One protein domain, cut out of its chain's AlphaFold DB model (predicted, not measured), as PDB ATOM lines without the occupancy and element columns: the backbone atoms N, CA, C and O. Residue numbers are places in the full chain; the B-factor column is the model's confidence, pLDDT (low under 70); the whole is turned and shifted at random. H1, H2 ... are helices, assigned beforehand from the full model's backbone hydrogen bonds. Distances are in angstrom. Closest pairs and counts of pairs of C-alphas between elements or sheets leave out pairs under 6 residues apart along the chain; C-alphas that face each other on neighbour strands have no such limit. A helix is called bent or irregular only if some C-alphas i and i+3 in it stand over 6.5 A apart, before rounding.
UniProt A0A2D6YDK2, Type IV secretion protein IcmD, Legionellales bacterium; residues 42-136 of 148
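What this domain is: This is residues 42 to 136 of the 148 residues of the protein "Type IV secretion protein IcmD" of Legionellales bacterium (UniProt A0A2D6YDK2). This is a long helical hairpin drawn out into a rod: H1 runs almost the whole length, and H2 folds back beside it, its first arm H2a packed on H1 and its second arm H2b veering off after a bend. The unnamed last stretch, residues 119 to 136, turns back toward the beginning of H1. The 95 printed residues hold two named helices, H1 then H2, and no named strand; the class is all helix. The whole is extended, with a radius of gyration of the C-alphas of 19.3 A and spans of 62 by 24 by 13 A.

Where its parts are: Find C-alpha 42 at (199.805, 141.137, 130.000); from there H1, residues 42 to 83, runs 61.4 A to C-alpha 83 at (162.851, 158.438, 175.906). After a short link of 7 residues comes H2, residues 91 to 118, assigned as one helix by its hydrogen bonds but bent: C-alphas 104 and 107 are 7.0 A apart. Its arm H2a, residues 91 to 104, is 20.1 A long. Its arm H2b, residues 107 to 118, covers 17.2 A, ends at C-alpha 118 at (192.637, 159.498, 135.691), and is itself irregular, with C-alphas 108 and 111 at 6.6 A.

How they stand to each other: Look at Gly 67 and Ser 100, whose C-alphas, 4.3 A apart, are the closest of H1 and H2a. These two touch, H1 with residues 63 to 78 alone, and form a helical hairpin at a shallow tilt of 31 degrees, running opposite ways. At the bend you will find a steep tilt of 62 degrees between H2a and H2b. H2b is close to H1 but not clearly touching; their closest C-alphas, of Leu 60 and Pro 107, are 6.2 A apart. In H2a every O i to N i+4 pair is within hydrogen-bond range, against 37 of 38 in H1 and 6 of 8 in H2b.

The domain as a whole: The C-alphas farthest apart, of Gly 42 and Asn 84, are 61.9 A from each other, while those of Gly 42 and Leu 136, the first and last printed, are 8.6 A apart. The printed part has no cut. Mean pLDDT of the printed part is 74.2; look for values under 70 at 29 residues, among them 84 to 88 and 119 to 136.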
ATOM      1  N   GLY A  42     200.947 140.239 130.193       70.88
ATOM      2  CA  GLY A  42     199.805 141.137 130.000       70.88
ATOM      3  C   GLY A  42     198.460 140.459 130.272       70.88
ATOM      4  O   GLY A  42     197.600 141.038 130.924       70.88
ATOM      5  N   GLN A  43     198.300 139.198 129.875       70.88
ATOM      6  CA  GLN A  43     197.053 138.456 130.054       70.88
ATOM      7  C   GLN A  43     196.875 137.975 131.503       70.88
ATOM      8  O   GLN A  43     195.758 137.993 132.023       70.88
ATOM      9  N   ILE A  44     197.976 137.675 132.209       77.12
ATOM     10  CA  ILE A  44     197.963 137.482 133.671       77.12
ATOM     11  C   ILE A  44     197.542 138.784 134.374       77.12
ATOM     12  O   ILE A  44     196.690 138.762 135.265       77.12
ATOM     13  N   ALA A  45     198.095 139.930 133.960       72.62
ATOM     14  CA  ALA A  45     197.768 141.233 134.540       72.62
ATOM     15  C   ALA A  45     196.296 141.628 134.311       72.62
ATOM     16  O   ALA A  45     195.629 142.087 135.241       72.62
ATOM     17  N   VAL A  46     195.758 141.389 133.111       73.25
ATOM     18  CA  VAL A  46     194.339 141.617 132.783       73.25
ATOM     19  C   VAL A  46     193.429 140.683 133.588       73.25
ATOM     20  O   VAL A  46     192.417 141.134 134.129       73.25
ATOM     21  N   GLY A  47     193.802 139.409 133.745       77.12
ATOM     22  CA  GLY A  47     193.074 138.457 134.589       77.12
ATOM     23  C   GLY A  47     192.977 138.911 136.050       77.12
ATOM     24  O   GLY A  47     191.896 138.866 136.642       77.12
ATOM     25  N   LEU A  48     194.073 139.431 136.612       79.50
ATOM     26  CA  LEU A  48     194.108 139.971 137.975       79.50
ATOM     27  C   LEU A  48     193.249 141.240 138.123       79.50
ATOM     28  O   LEU A  48     192.492 141.366 139.088       79.50
ATOM     29  N   LEU A  49     193.317 142.164 137.161       77.31
ATOM     30  CA  LEU A  49     192.492 143.380 137.153       77.31
ATOM     31  C   LEU A  49     190.992 143.056 137.089       77.31
ATOM     32  O   LEU A  49     190.187 143.687 137.778       77.31
ATOM     33  N   ASN A  50     190.616 142.030 136.323       76.44
ATOM     34  CA  ASN A  50     189.228 141.589 136.225       76.44
ATOM     35  C   ASN A  50     188.699 141.046 137.565       76.44
ATOM     36  O   ASN A  50     187.599 141.399 137.989       76.44
ATOM     37  N   GLN A  51     189.507 140.272 138.296       80.94
ATOM     38  CA  GLN A  51     189.157 139.808 139.647       80.94
ATOM     39  C   GLN A  51     188.950 140.979 140.620       80.94
ATOM     40  O   GLN A  51     187.962 141.011 141.359       80.94
ATOM     41  N   TYR A  52     189.831 141.983 140.581       79.94
ATOM     42  CA  TYR A  52     189.713 143.190 141.406       79.94
ATOM     43  C   TYR A  52     188.420 143.969 141.160       79.94
ATOM     44  O   TYR A  52     187.850 144.526 142.101       79.94
ATOM     45  N   ARG A  53     187.904 143.961 139.927       74.88
ATOM     46  CA  ARG A  53     186.635 144.613 139.590       74.88
ATOM     47  C   ARG A  53     185.467 144.023 140.376       74.88
ATOM     48  O   ARG A  53     184.669 144.776 140.933       74.88
ATOM     49  N   TYR A  54     185.392 142.697 140.466       80.81
ATOM     50  CA  TYR A  54     184.350 142.017 141.236       80.81
ATOM     51  C   TYR A  54     184.462 142.324 142.731       80.81
ATOM     52  O   TYR A  54     183.459 142.666 143.357       80.81
ATOM     53  N   PHE A  55     185.671 142.299 143.301       84.31
ATOM     54  CA  PHE A  55     185.874 142.670 144.707       84.31
ATOM     55  C   PHE A  55     185.450 144.109 144.991       84.31
ATOM     56  O   PHE A  55     184.755 144.377 145.970       84.31
ATOM     57  N   ALA A  56     185.811 145.039 144.116       82.06
ATOM     58  CA  ALA A  56     185.488 146.438 144.316       82.06
ATOM     59  C   ALA A  56     183.982 146.731 144.111       82.06
ATOM     60  O   ALA A  56     183.426 147.564 144.829       82.06
ATOM     61  N   GLN A  57     183.274 145.987 143.250       81.69
ATOM     62  CA  GLN A  57     181.803 146.015 143.187       81.69
ATOM     63  C   GLN A  57     181.145 145.467 144.460       81.69
ATOM     64  O   GLN A  57     180.161 146.038 144.927       81.69
ATOM     65  N   LEU A  58     181.694 144.404 145.054       86.50
ATOM     66  CA  LEU A  58     181.203 143.875 146.330       86.50
ATOM     67  C   LEU A  58     181.416 144.867 147.481       86.50
ATOM     68  O   LEU A  58     180.524 145.048 148.311       86.50
ATOM     69  N   ILE A  59     182.555 145.562 147.518       87.00
ATOM     70  CA  ILE A  59     182.822 146.606 148.518       87.00
ATOM     71  C   ILE A  59     181.838 147.773 148.353       87.00
ATOM     72  O   ILE A  59     181.246 148.211 149.335       87.00
ATOM     73  N   LEU A  60     181.582 148.235 147.124       86.56
ATOM     74  CA  LEU A  60     180.582 149.283 146.872       86.56
ATOM     75  C   LEU A  60     179.158 148.833 147.238       86.56
ATOM     76  O   LEU A  60     178.409 149.597 147.846       86.56
ATOM     77  N   GLY A  61     178.788 147.592 146.913       87.19
ATOM     78  CA  GLY A  61     177.483 147.027 147.260       87.19
ATOM     79  C   GLY A  61     177.282 146.904 148.772       87.19
ATOM     80  O   GLY A  61     176.242 147.299 149.299       87.19
ATOM     81  N   THR A  62     178.296 146.424 149.494       88.88
ATOM     82  CA  THR A  62     178.250 146.327 150.961       88.88
ATOM     83  C   THR A  62     178.302 147.693 151.638       88.88
ATOM     84  O   THR A  62     177.622 147.869 152.644       88.88
ATOM     85  N   ALA A  63     179.001 148.685 151.078       89.50
ATOM     86  CA  ALA A  63     178.986 150.062 151.573       89.50
ATOM     87  C   ALA A  63     177.588 150.699 151.475       89.50
ATOM     88  O   ALA A  63     177.138 151.340 152.425       89.50
ATOM     89  N   PHE A  64     176.862 150.459 150.377       89.94
ATOM     90  CA  PHE A  64     175.478 150.920 150.226       89.94
ATOM     91  C   PHE A  64     174.541 150.262 151.251       89.94
ATOM     92  O   PHE A  64     173.770 150.939 151.935       89.94
ATOM     93  N   ILE A  65     174.662 148.942 151.427       90.81
ATOM     94  CA  ILE A  65     173.897 148.184 152.429       90.81
ATOM     95  C   ILE A  65     174.249 148.645 153.855       90.81
ATOM     96  O   ILE A  65     173.362 148.811 154.694       90.81
ATOM     97  N   ALA A  66     175.526 148.914 154.134       90.25
ATOM     98  CA  ALA A  66     175.991 149.438 155.414       90.25
ATOM     99  C   ALA A  66     175.434 150.839 155.700       90.25
ATOM    100  O   ALA A  66     175.038 151.105 156.835       90.25
ATOM    101  N   GLY A  67     175.325 151.705 154.684       88.69
ATOM    102  CA  GLY A  67     174.685 153.018 154.791       88.69
ATOM    103  C   GLY A  67     173.228 152.921 155.254       88.69
ATOM    104  O   GLY A  67     172.835 153.617 156.191       88.69
ATOM    105  N   ILE A  68     172.449 151.997 154.683       90.06
ATOM    106  CA  ILE A  68     171.059 151.732 155.100       90.06
ATOM    107  C   ILE A  68     171.006 151.163 156.527       90.06
ATOM    108  O   ILE A  68     170.163 151.558 157.331       90.06
ATOM    109  N   CYS A  69     171.934 150.274 156.881       89.94
ATOM    110  CA  CYS A  69     172.008 149.701 158.224       89.94
ATOM    111  C   CYS A  69     172.306 150.777 159.290       89.94
ATOM    112  O   CYS A  69     171.647 150.835 160.331       89.94
ATOM    113  N   PHE A  70     173.232 151.696 158.993       89.00
ATOM    114  CA  PHE A  70     173.536 152.850 159.842       89.00
ATOM    115  C   PHE A  70     172.360 153.826 159.958       89.00
ATOM    116  O   PHE A  70     172.144 154.382 161.034       89.00
ATOM    117  N   PHE A  71     171.563 153.995 158.896       87.94
ATOM    118  CA  PHE A  71     170.343 154.806 158.939       87.94
ATOM    119  C   PHE A  71     169.347 154.251 159.964       87.94
ATOM    120  O   PHE A  71     168.878 154.968 160.846       87.94
ATOM    121  N   ILE A  72     169.078 152.945 159.899       88.19
ATOM    122  CA  ILE A  72     168.162 152.258 160.818       88.19
ATOM    123  C   ILE A  72     168.699 152.309 162.259       88.19
ATOM    124  O   ILE A  72     167.948 152.586 163.196       88.19
ATOM    125  N   ALA A  73     170.008 152.119 162.452       84.69
ATOM    126  CA  ALA A  73     170.646 152.231 163.764       84.69
ATOM    127  C   ALA A  73     170.543 153.651 164.352       84.69
ATOM    128  O   ALA A  73     170.302 153.811 165.554       84.69
ATOM    129  N   ALA A  74     170.674 154.687 163.515       84.00
ATOM    130  CA  ALA A  74     170.472 156.072 163.923       84.00
ATOM    131  C   ALA A  74     169.022 156.307 164.372       84.00
ATOM    132  O   ALA A  74     168.813 156.888 165.436       84.00
ATOM    133  N   LEU A  75     168.027 155.782 163.642       81.88
ATOM    134  CA  LEU A  75     166.608 155.863 164.024       81.88
ATOM    135  C   LEU A  75     166.325 155.224 165.389       81.88
ATOM    136  O   LEU A  75     165.622 155.816 166.213       81.88
ATOM    137  N   PHE A  76     166.908 154.061 165.683       80.69
ATOM    138  CA  PHE A  76     166.762 153.444 167.004       80.69
ATOM    139  C   PHE A  76     167.430 154.260 168.116       80.69
ATOM    140  O   PHE A  76     166.847 154.410 169.193       80.69
ATOM    141  N   LYS A  77     168.595 154.867 167.857       75.44
ATOM    142  CA  LYS A  77     169.229 155.781 168.822       75.44
ATOM    143  C   LYS A  77     168.468 157.095 169.005       75.44
ATOM    144  O   LYS A  77     168.481 157.630 170.110       75.44
ATOM    145  N   PHE A  78     167.762 157.596 167.987       75.56
ATOM    146  CA  PHE A  78     166.858 158.742 168.142       75.56
ATOM    147  C   PHE A  78     165.680 158.418 169.060       75.56
ATOM    148  O   PHE A  78     165.273 159.269 169.848       75.56
ATOM    149  N   LYS A  79     165.170 157.181 169.018       73.00
ATOM    150  CA  LYS A  79     164.122 156.737 169.942       73.00
ATOM    151  C   LYS A  79     164.615 156.746 171.393       73.00
ATOM    152  O   LYS A  79     163.979 157.355 172.242       73.00
ATOM    153  N   GLN A  80     165.806 156.205 171.645       67.62
ATOM    154  CA  GLN A  80     166.435 156.217 172.976       67.62
ATOM    155  C   GLN A  80     166.772 157.633 173.473       67.62
ATOM    156  O   GLN A  80     166.654 157.912 174.663       67.62
ATOM    157  N   HIS A  81     167.146 158.540 172.566       65.19
ATOM    158  CA  HIS A  81     167.348 159.954 172.885       65.19
ATOM    159  C   HIS A  81     166.041 160.664 173.273       65.19
ATOM    160  O   HIS A  81     166.040 161.516 174.159       65.19
ATOM    161  N   LYS A  82     164.923 160.290 172.634       61.75
ATOM    162  CA  LYS A  82     163.586 160.802 172.961       61.75
ATOM    163  C   LYS A  82     163.066 160.306 174.313       61.75
ATOM    164  O   LYS A  82     162.369 161.063 174.980       61.75
ATOM    165  N   ASP A  83     163.375 159.066 174.687       71.94
ATOM    166  CA  ASP A  83     162.851 158.438 175.906       71.94
ATOM    167  C   ASP A  83     163.634 158.846 177.173       71.94
ATOM    168  O   ASP A  83     163.050 158.913 178.252       71.94
ATOM    169  N   ASN A  84     164.934 159.167 177.071       59.00
ATOM    170  CA  ASN A  84     165.714 159.704 178.193       59.00
ATOM    171  C   ASN A  84     166.908 160.575 177.724       59.00
ATOM    172  O   ASN A  84     168.000 160.053 177.462       59.00
ATOM    173  N   PRO A  85     166.753 161.911 177.646       54.66
ATOM    174  CA  PRO A  85     167.746 162.808 177.045       54.66
ATOM    175  C   PRO A  85     169.065 162.930 177.831       54.66
ATOM    176  O   PRO A  85     170.040 163.448 177.293       54.66
ATOM    177  N   ALA A  86     169.143 162.426 179.069       64.06
ATOM    178  CA  ALA A  86     170.382 162.402 179.855       64.06
ATOM    179  C   ALA A  86     171.365 161.288 179.430       64.06
ATOM    180  O   ALA A  86     172.548 161.361 179.754       64.06
ATOM    181  N   GLN A  87     170.895 160.257 178.714       57.19
ATOM    182  CA  GLN A  87     171.669 159.033 178.449       57.19
ATOM    183  C   GLN A  87     172.183 158.907 177.007       57.19
ATOM    184  O   GLN A  87     173.047 158.077 176.724       57.19
ATOM    185  N   VAL A  88     171.698 159.745 176.092       59.12
ATOM    186  CA  VAL A  88     172.163 159.793 174.702       59.12
ATOM    187  C   VAL A  88     172.371 161.257 174.349       59.12
ATOM    188  O   VAL A  88     171.437 162.036 174.438       59.12
ATOM    189  N   THR A  89     173.570 161.672 173.961       70.62
ATOM    190  CA  THR A  89     173.809 163.051 173.504       70.62
ATOM    191  C   THR A  89     173.223 163.236 172.098       70.62
ATOM    192  O   THR A  89     173.393 162.345 171.266       70.62
ATOM    193  N   ILE A  90     172.592 164.383 171.794       64.38
ATOM    194  CA  ILE A  90     172.011 164.709 170.462       64.38
ATOM    195  C   ILE A  90     172.998 164.461 169.310       64.38
ATOM    196  O   ILE A  90     172.604 164.041 168.222       64.38
ATOM    197  N   GLY A  91     174.292 164.687 169.555       74.12
ATOM    198  CA  GLY A  91     175.338 164.511 168.548       74.12
ATOM    199  C   GLY A  91     175.530 163.062 168.091       74.12
ATOM    200  O   GLY A  91     175.862 162.828 166.934       74.12
ATOM    201  N   THR A  92     175.276 162.074 168.953       78.38
ATOM    202  CA  THR A  92     175.546 160.656 168.669       78.38
ATOM    203  C   THR A  92     174.663 160.078 167.550       78.38
ATOM    204  O   THR A  92     175.205 159.437 166.647       78.38
ATOM    205  N   PRO A  93     173.328 160.270 167.543       79.06
ATOM    206  CA  PRO A  93     172.493 159.832 166.426       79.06
ATOM    207  C   PRO A  93     172.628 160.734 165.186       79.06
ATOM    208  O   PRO A  93     172.541 160.227 164.070       79.06
ATOM    209  N   PHE A  94     172.927 162.033 165.343       80.75
ATOM    210  CA  PHE A  94     173.182 162.931 164.206       80.75
ATOM    211  C   PHE A  94     174.454 162.552 163.432       80.75
ATOM    212  O   PHE A  94     174.433 162.493 162.205       80.75
ATOM    213  N   ALA A  95     175.536 162.200 164.133       82.75
ATOM    214  CA  ALA A  95     176.766 161.718 163.508       82.75
ATOM    215  C   ALA A  95     176.551 160.398 162.747       82.75
ATOM    216  O   ALA A  95     177.040 160.243 161.629       82.75
ATOM    217  N   MET A  96     175.770 159.464 163.305       80.69
ATOM    218  CA  MET A  96     175.444 158.206 162.615       80.69
ATOM    219  C   MET A  96     174.556 158.407 161.383       80.69
ATOM    220  O   MET A  96     174.706 157.679 160.403       80.69
ATOM    221  N   LEU A  97     173.694 159.427 161.390       86.75
ATOM    222  CA  LEU A  97     172.924 159.828 160.214       86.75
ATOM    223  C   LEU A  97     173.829 160.459 159.144       86.75
ATOM    224  O   LEU A  97     173.749 160.075 157.982       86.75
ATOM    225  N   ALA A  98     174.735 161.364 159.521       86.12
ATOM    226  CA  ALA A  98     175.666 161.991 158.580       86.12
ATOM    227  C   ALA A  98     176.560 160.958 157.864       86.12
ATOM    228  O   ALA A  98     176.732 161.019 156.647       86.12
ATOM    229  N   ILE A  99     177.069 159.965 158.603       86.75
ATOM    230  CA  ILE A  99     177.871 158.864 158.045       86.75
ATOM    231  C   ILE A  99     177.030 157.985 157.105       86.75
ATOM    232  O   ILE A  99     177.496 157.637 156.022       86.75
ATOM    233  N   SER A 100     175.783 157.667 157.475       88.88
ATOM    234  CA  SER A 100     174.849 156.908 156.628       88.88
ATOM    235  C   SER A 100     174.634 157.572 155.264       88.88
ATOM    236  O   SER A 100     174.758 156.921 154.225       88.88
ATOM    237  N   VAL A 101     174.377 158.881 155.266       86.62
ATOM    238  CA  VAL A 101     174.178 159.672 154.048       86.62
ATOM    239  C   VAL A 101     175.462 159.708 153.212       86.62
ATOM    240  O   VAL A 101     175.409 159.480 152.005       86.62
ATOM    241  N   GLY A 102     176.626 159.898 153.842       86.44
ATOM    242  CA  GLY A 102     177.925 159.861 153.157       86.44
ATOM    243  C   GLY A 102     178.220 158.523 152.463       86.44
ATOM    244  O   GLY A 102     178.689 158.510 151.326       86.44
ATOM    245  N   LEU A 103     177.890 157.397 153.102       84.56
ATOM    246  CA  LEU A 103     178.064 156.049 152.537       84.56
ATOM    247  C   LEU A 103     177.121 155.772 151.357       84.56
ATOM    248  O   LEU A 103     177.502 155.076 150.417       84.56
ATOM    249  N   LEU A 104     175.908 156.328 151.380       86.38
ATOM    250  CA  LEU A 104     174.905 156.124 150.332       86.38
ATOM    251  C   LEU A 104     175.259 156.867 149.034       86.38
ATOM    252  O   LEU A 104     174.980 156.374 147.942       86.38
ATOM    253  N   PHE A 105     175.934 158.015 149.150       83.75
ATOM    254  CA  PHE A 105     176.418 158.792 148.006       83.75
ATOM    255  C   PHE A 105     177.780 158.331 147.463       83.75
ATOM    256  O   PHE A 105     178.135 158.677 146.338       83.75
ATOM    257  N   LEU A 106     178.519 157.502 148.204       82.44
ATOM    258  CA  LEU A 106     179.820 156.959 147.805       82.44
ATOM    259  C   LEU A 106     179.825 156.273 146.419       82.44
ATOM    260  O   LEU A 106     180.676 156.626 145.599       82.44
ATOM    261  N   PRO A 107     178.876 155.377 146.072       76.25
ATOM    262  CA  PRO A 107     178.829 154.794 144.728       76.25
ATOM    263  C   PRO A 107     178.576 155.829 143.615       76.25
ATOM    264  O   PRO A 107     179.018 155.620 142.486       76.25
ATOM    265  N   GLY A 108     177.914 156.951 143.921       76.62
ATOM    266  CA  GLY A 108     177.672 158.044 142.974       76.62
ATOM    267  C   GLY A 108     178.916 158.884 142.667       76.62
ATOM    268  O   GLY A 108     179.035 159.403 141.561       76.62
ATOM    269  N   PHE A 109     179.871 158.972 143.599       74.38
ATOM    270  CA  PHE A 109     181.103 159.749 143.418       74.38
ATOM    271  C   PHE A 109     182.227 158.981 142.711       74.38
ATOM    272  O   PHE A 109     183.013 159.594 141.992       74.38
ATOM    273  N   ILE A 110     182.308 157.657 142.867       76.19
ATOM    274  CA  ILE A 110     183.430 156.839 142.360       76.19
ATOM    275  C   ILE A 110     183.585 156.925 140.828       76.19
ATOM    276  O   ILE A 110     184.710 156.939 140.335       76.19
ATOM    277  N   LYS A 111     182.483 157.013 140.067       71.25
ATOM    278  CA  LYS A 111     182.512 157.081 138.591       71.25
ATOM    279  C   LYS A 111     183.080 158.410 138.051       71.25
ATOM    280  O   LYS A 111     184.137 158.371 137.427       71.25
ATOM    281  N   PRO A 112     182.470 159.576 138.341       74.00
ATOM    282  CA  PRO A 112     182.962 160.861 137.837       74.00
ATOM    283  C   PRO A 112     184.307 161.273 138.456       74.00
ATOM    284  O   PRO A 112     185.121 161.927 137.807       74.00
ATOM    285  N   THR A 113     184.586 160.858 139.698       71.75
ATOM    286  CA  THR A 113     185.893 161.110 140.332       71.75
ATOM    287  C   THR A 113     186.998 160.295 139.661       71.75
ATOM    288  O   THR A 113     188.100 160.803 139.484       71.75
ATOM    289  N   GLY A 114     186.710 159.060 139.232       65.69
ATOM    290  CA  GLY A 114     187.649 158.252 138.454       65.69
ATOM    291  C   GLY A 114     187.969 158.876 137.094       65.69
ATOM    292  O   GLY A 114     189.135 158.975 136.729       65.69
ATOM    293  N   GLU A 115     186.958 159.370 136.381       71.62
ATOM    294  CA  GLU A 115     187.142 160.066 135.097       71.62
ATOM    295  C   GLU A 115     187.946 161.368 135.248       71.62
ATOM    296  O   GLU A 115     188.781 161.689 134.408       71.62
ATOM    297  N   THR A 116     187.758 162.094 136.355       70.88
ATOM    298  CA  THR A 116     188.463 163.363 136.610       70.88
ATOM    299  C   THR A 116     189.909 163.153 137.070       70.88
ATOM    300  O   THR A 116     190.796 163.894 136.657       70.88
ATOM    301  N   LEU A 117     190.167 162.158 137.926       69.75
ATOM    302  CA  LEU A 117     191.506 161.892 138.473       69.75
ATOM    303  C   LEU A 117     192.423 161.158 137.493       69.75
ATOM    304  O   LEU A 117     193.629 161.384 137.511       69.75
ATOM    305  N   PHE A 118     191.865 160.278 136.661       70.44
ATOM    306  CA  PHE A 118     192.637 159.498 135.691       70.44
ATOM    307  C   PHE A 118     192.550 160.055 134.260       70.44
ATOM    308  O   PHE A 118     193.233 159.549 133.374       70.44
ATOM    309  N   GLY A 119     191.800 161.146 134.064       62.06
ATOM    310  CA  GLY A 119     191.672 161.870 132.801       62.06
ATOM    311  C   GLY A 119     190.649 161.240 131.853       62.06
ATOM    312  O   GLY A 119     190.659 160.036 131.612       62.06
ATOM    313  N   ALA A 120     189.782 162.073 131.274       58.09
ATOM    314  CA  ALA A 120     188.738 161.654 130.335       58.09
ATOM    315  C   ALA A 120     189.270 161.234 128.942       58.09
ATOM    316  O   ALA A 120     188.512 160.687 128.148       58.09
ATOM    317  N   ASP A 121     190.564 161.439 128.658       52.69
ATOM    318  CA  ASP A 121     191.128 161.378 127.297       52.69
ATOM    319  C   ASP A 121     192.301 160.396 127.112       52.69
ATOM    320  O   ASP A 121     192.981 160.420 126.086       52.69
ATOM    321  N   ILE A 122     192.546 159.480 128.056       49.19
ATOM    322  CA  ILE A 122     193.460 158.348 127.822       49.19
ATOM    323  C   ILE A 122     192.599 157.123 127.521       49.19
ATOM    324  O   ILE A 122     192.236 156.358 128.412       49.19
ATOM    325  N   GLY A 123     192.209 157.026 126.247       48.31
ATOM    326  CA  GLY A 123     191.298 156.043 125.655       48.31
ATOM    327  C   GLY A 123     190.993 154.823 126.518       48.31
ATOM    328  O   GLY A 123     191.794 153.904 126.597       48.31
ATOM    329  N   ASN A 124     189.802 154.800 127.114       49.31
ATOM    330  CA  ASN A 124     189.130 153.620 127.663       49.31
ATOM    331  C   ASN A 124     189.937 152.715 128.619       49.31
ATOM    332  O   ASN A 124     189.475 151.619 128.921       49.31
ATOM    333  N   MET A 125     191.076 153.145 129.162       52.88
ATOM    334  CA  MET A 125     191.831 152.382 130.159       52.88
ATOM    335  C   MET A 125     191.511 152.897 131.560       52.88
ATOM    336  O   MET A 125     192.378 153.351 132.301       52.88
ATOM    337  N   SER A 126     190.234 152.856 131.943       51.94
ATOM    338  CA  SER A 126     189.853 153.165 133.321       51.94
ATOM    339  C   SER A 126     190.178 151.950 134.194       51.94
ATOM    340  O   SER A 126     189.451 150.964 134.238       51.94
ATOM    341  N   ALA A 127     191.306 151.999 134.899       52.34
ATOM    342  CA  ALA A 127     191.731 150.992 135.874       52.34
ATOM    343  C   ALA A 127     190.879 151.011 137.170       52.34
ATOM    344  O   ALA A 127     191.397 150.889 138.277       52.34
ATOM    345  N   GLY A 128     189.563 151.206 137.048       58.72
ATOM    346  CA  GLY A 128     188.607 151.271 138.151       58.72
ATOM    347  C   GLY A 128     187.434 150.303 137.977       58.72
ATOM    348  O   GLY A 128     187.279 149.645 136.953       58.72
ATOM    349  N   VAL A 129     186.543 150.262 138.974       58.03
ATOM    350  CA  VAL A 129     185.314 149.428 138.998       58.03
ATOM    351  C   VAL A 129     184.457 149.536 137.726       58.03
ATOM    352  O   VAL A 129     183.701 148.612 137.402       58.03
ATOM    353  N   SER A 130     184.559 150.663 137.015       57.97
ATOM    354  CA  SER A 130     183.706 151.026 135.883       57.97
ATOM    355  C   SER A 130     184.400 151.018 134.512       57.97
ATOM    356  O   SER A 130     183.739 151.379 133.543       57.97
ATOM    357  N   GLY A 131     185.680 150.647 134.408       59.97
ATOM    358  CA  GLY A 131     186.396 150.681 133.130       59.97
ATOM    359  C   GLY A 131     186.285 149.422 132.280       59.97
ATOM    360  O   GLY A 131     185.955 148.342 132.775       59.97
ATOM    361  N   ASP A 132     186.568 149.589 130.987       63.81
ATOM    362  CA  ASP A 132     186.522 148.524 129.992       63.81
ATOM    363  C   ASP A 132     187.904 147.874 129.843       63.81
ATOM    364  O   ASP A 132     188.837 148.427 129.264       63.81
ATOM    365  N   ILE A 133     188.037 146.680 130.416       62.12
ATOM    366  CA  ILE A 133     189.279 145.891 130.440       62.12
ATOM    367  C   ILE A 133     189.657 145.371 129.046       62.12
ATOM    368  O   ILE A 133     190.816 145.045 128.808       62.12
ATOM    369  N   SER A 134     188.693 145.329 128.119       60.25
ATOM    370  CA  SER A 134     188.845 144.816 126.750       60.25
ATOM    371  C   SER A 134     189.735 145.704 125.879       60.25
ATOM    372  O   SER A 134     190.139 145.306 124.797       60.25
ATOM    373  N   LYS A 135     190.028 146.923 126.343       60.19
ATOM    374  CA  LYS A 135     190.874 147.900 125.648       60.19
ATOM    375  C   LYS A 135     192.315 147.891 126.163       60.19
ATOM    376  O   LYS A 135     193.135 148.628 125.628       60.19
ATOM    377  N   LEU A 136     192.630 147.097 127.194       62.78
ATOM    378  CA  LEU A 136     193.979 147.029 127.754       62.78
ATOM    379  C   LEU A 136     194.918 146.229 126.833       62.78
ATOM    380  O   LEU A 136     194.522 145.187 126.302       62.78
TER     381      LEU A 136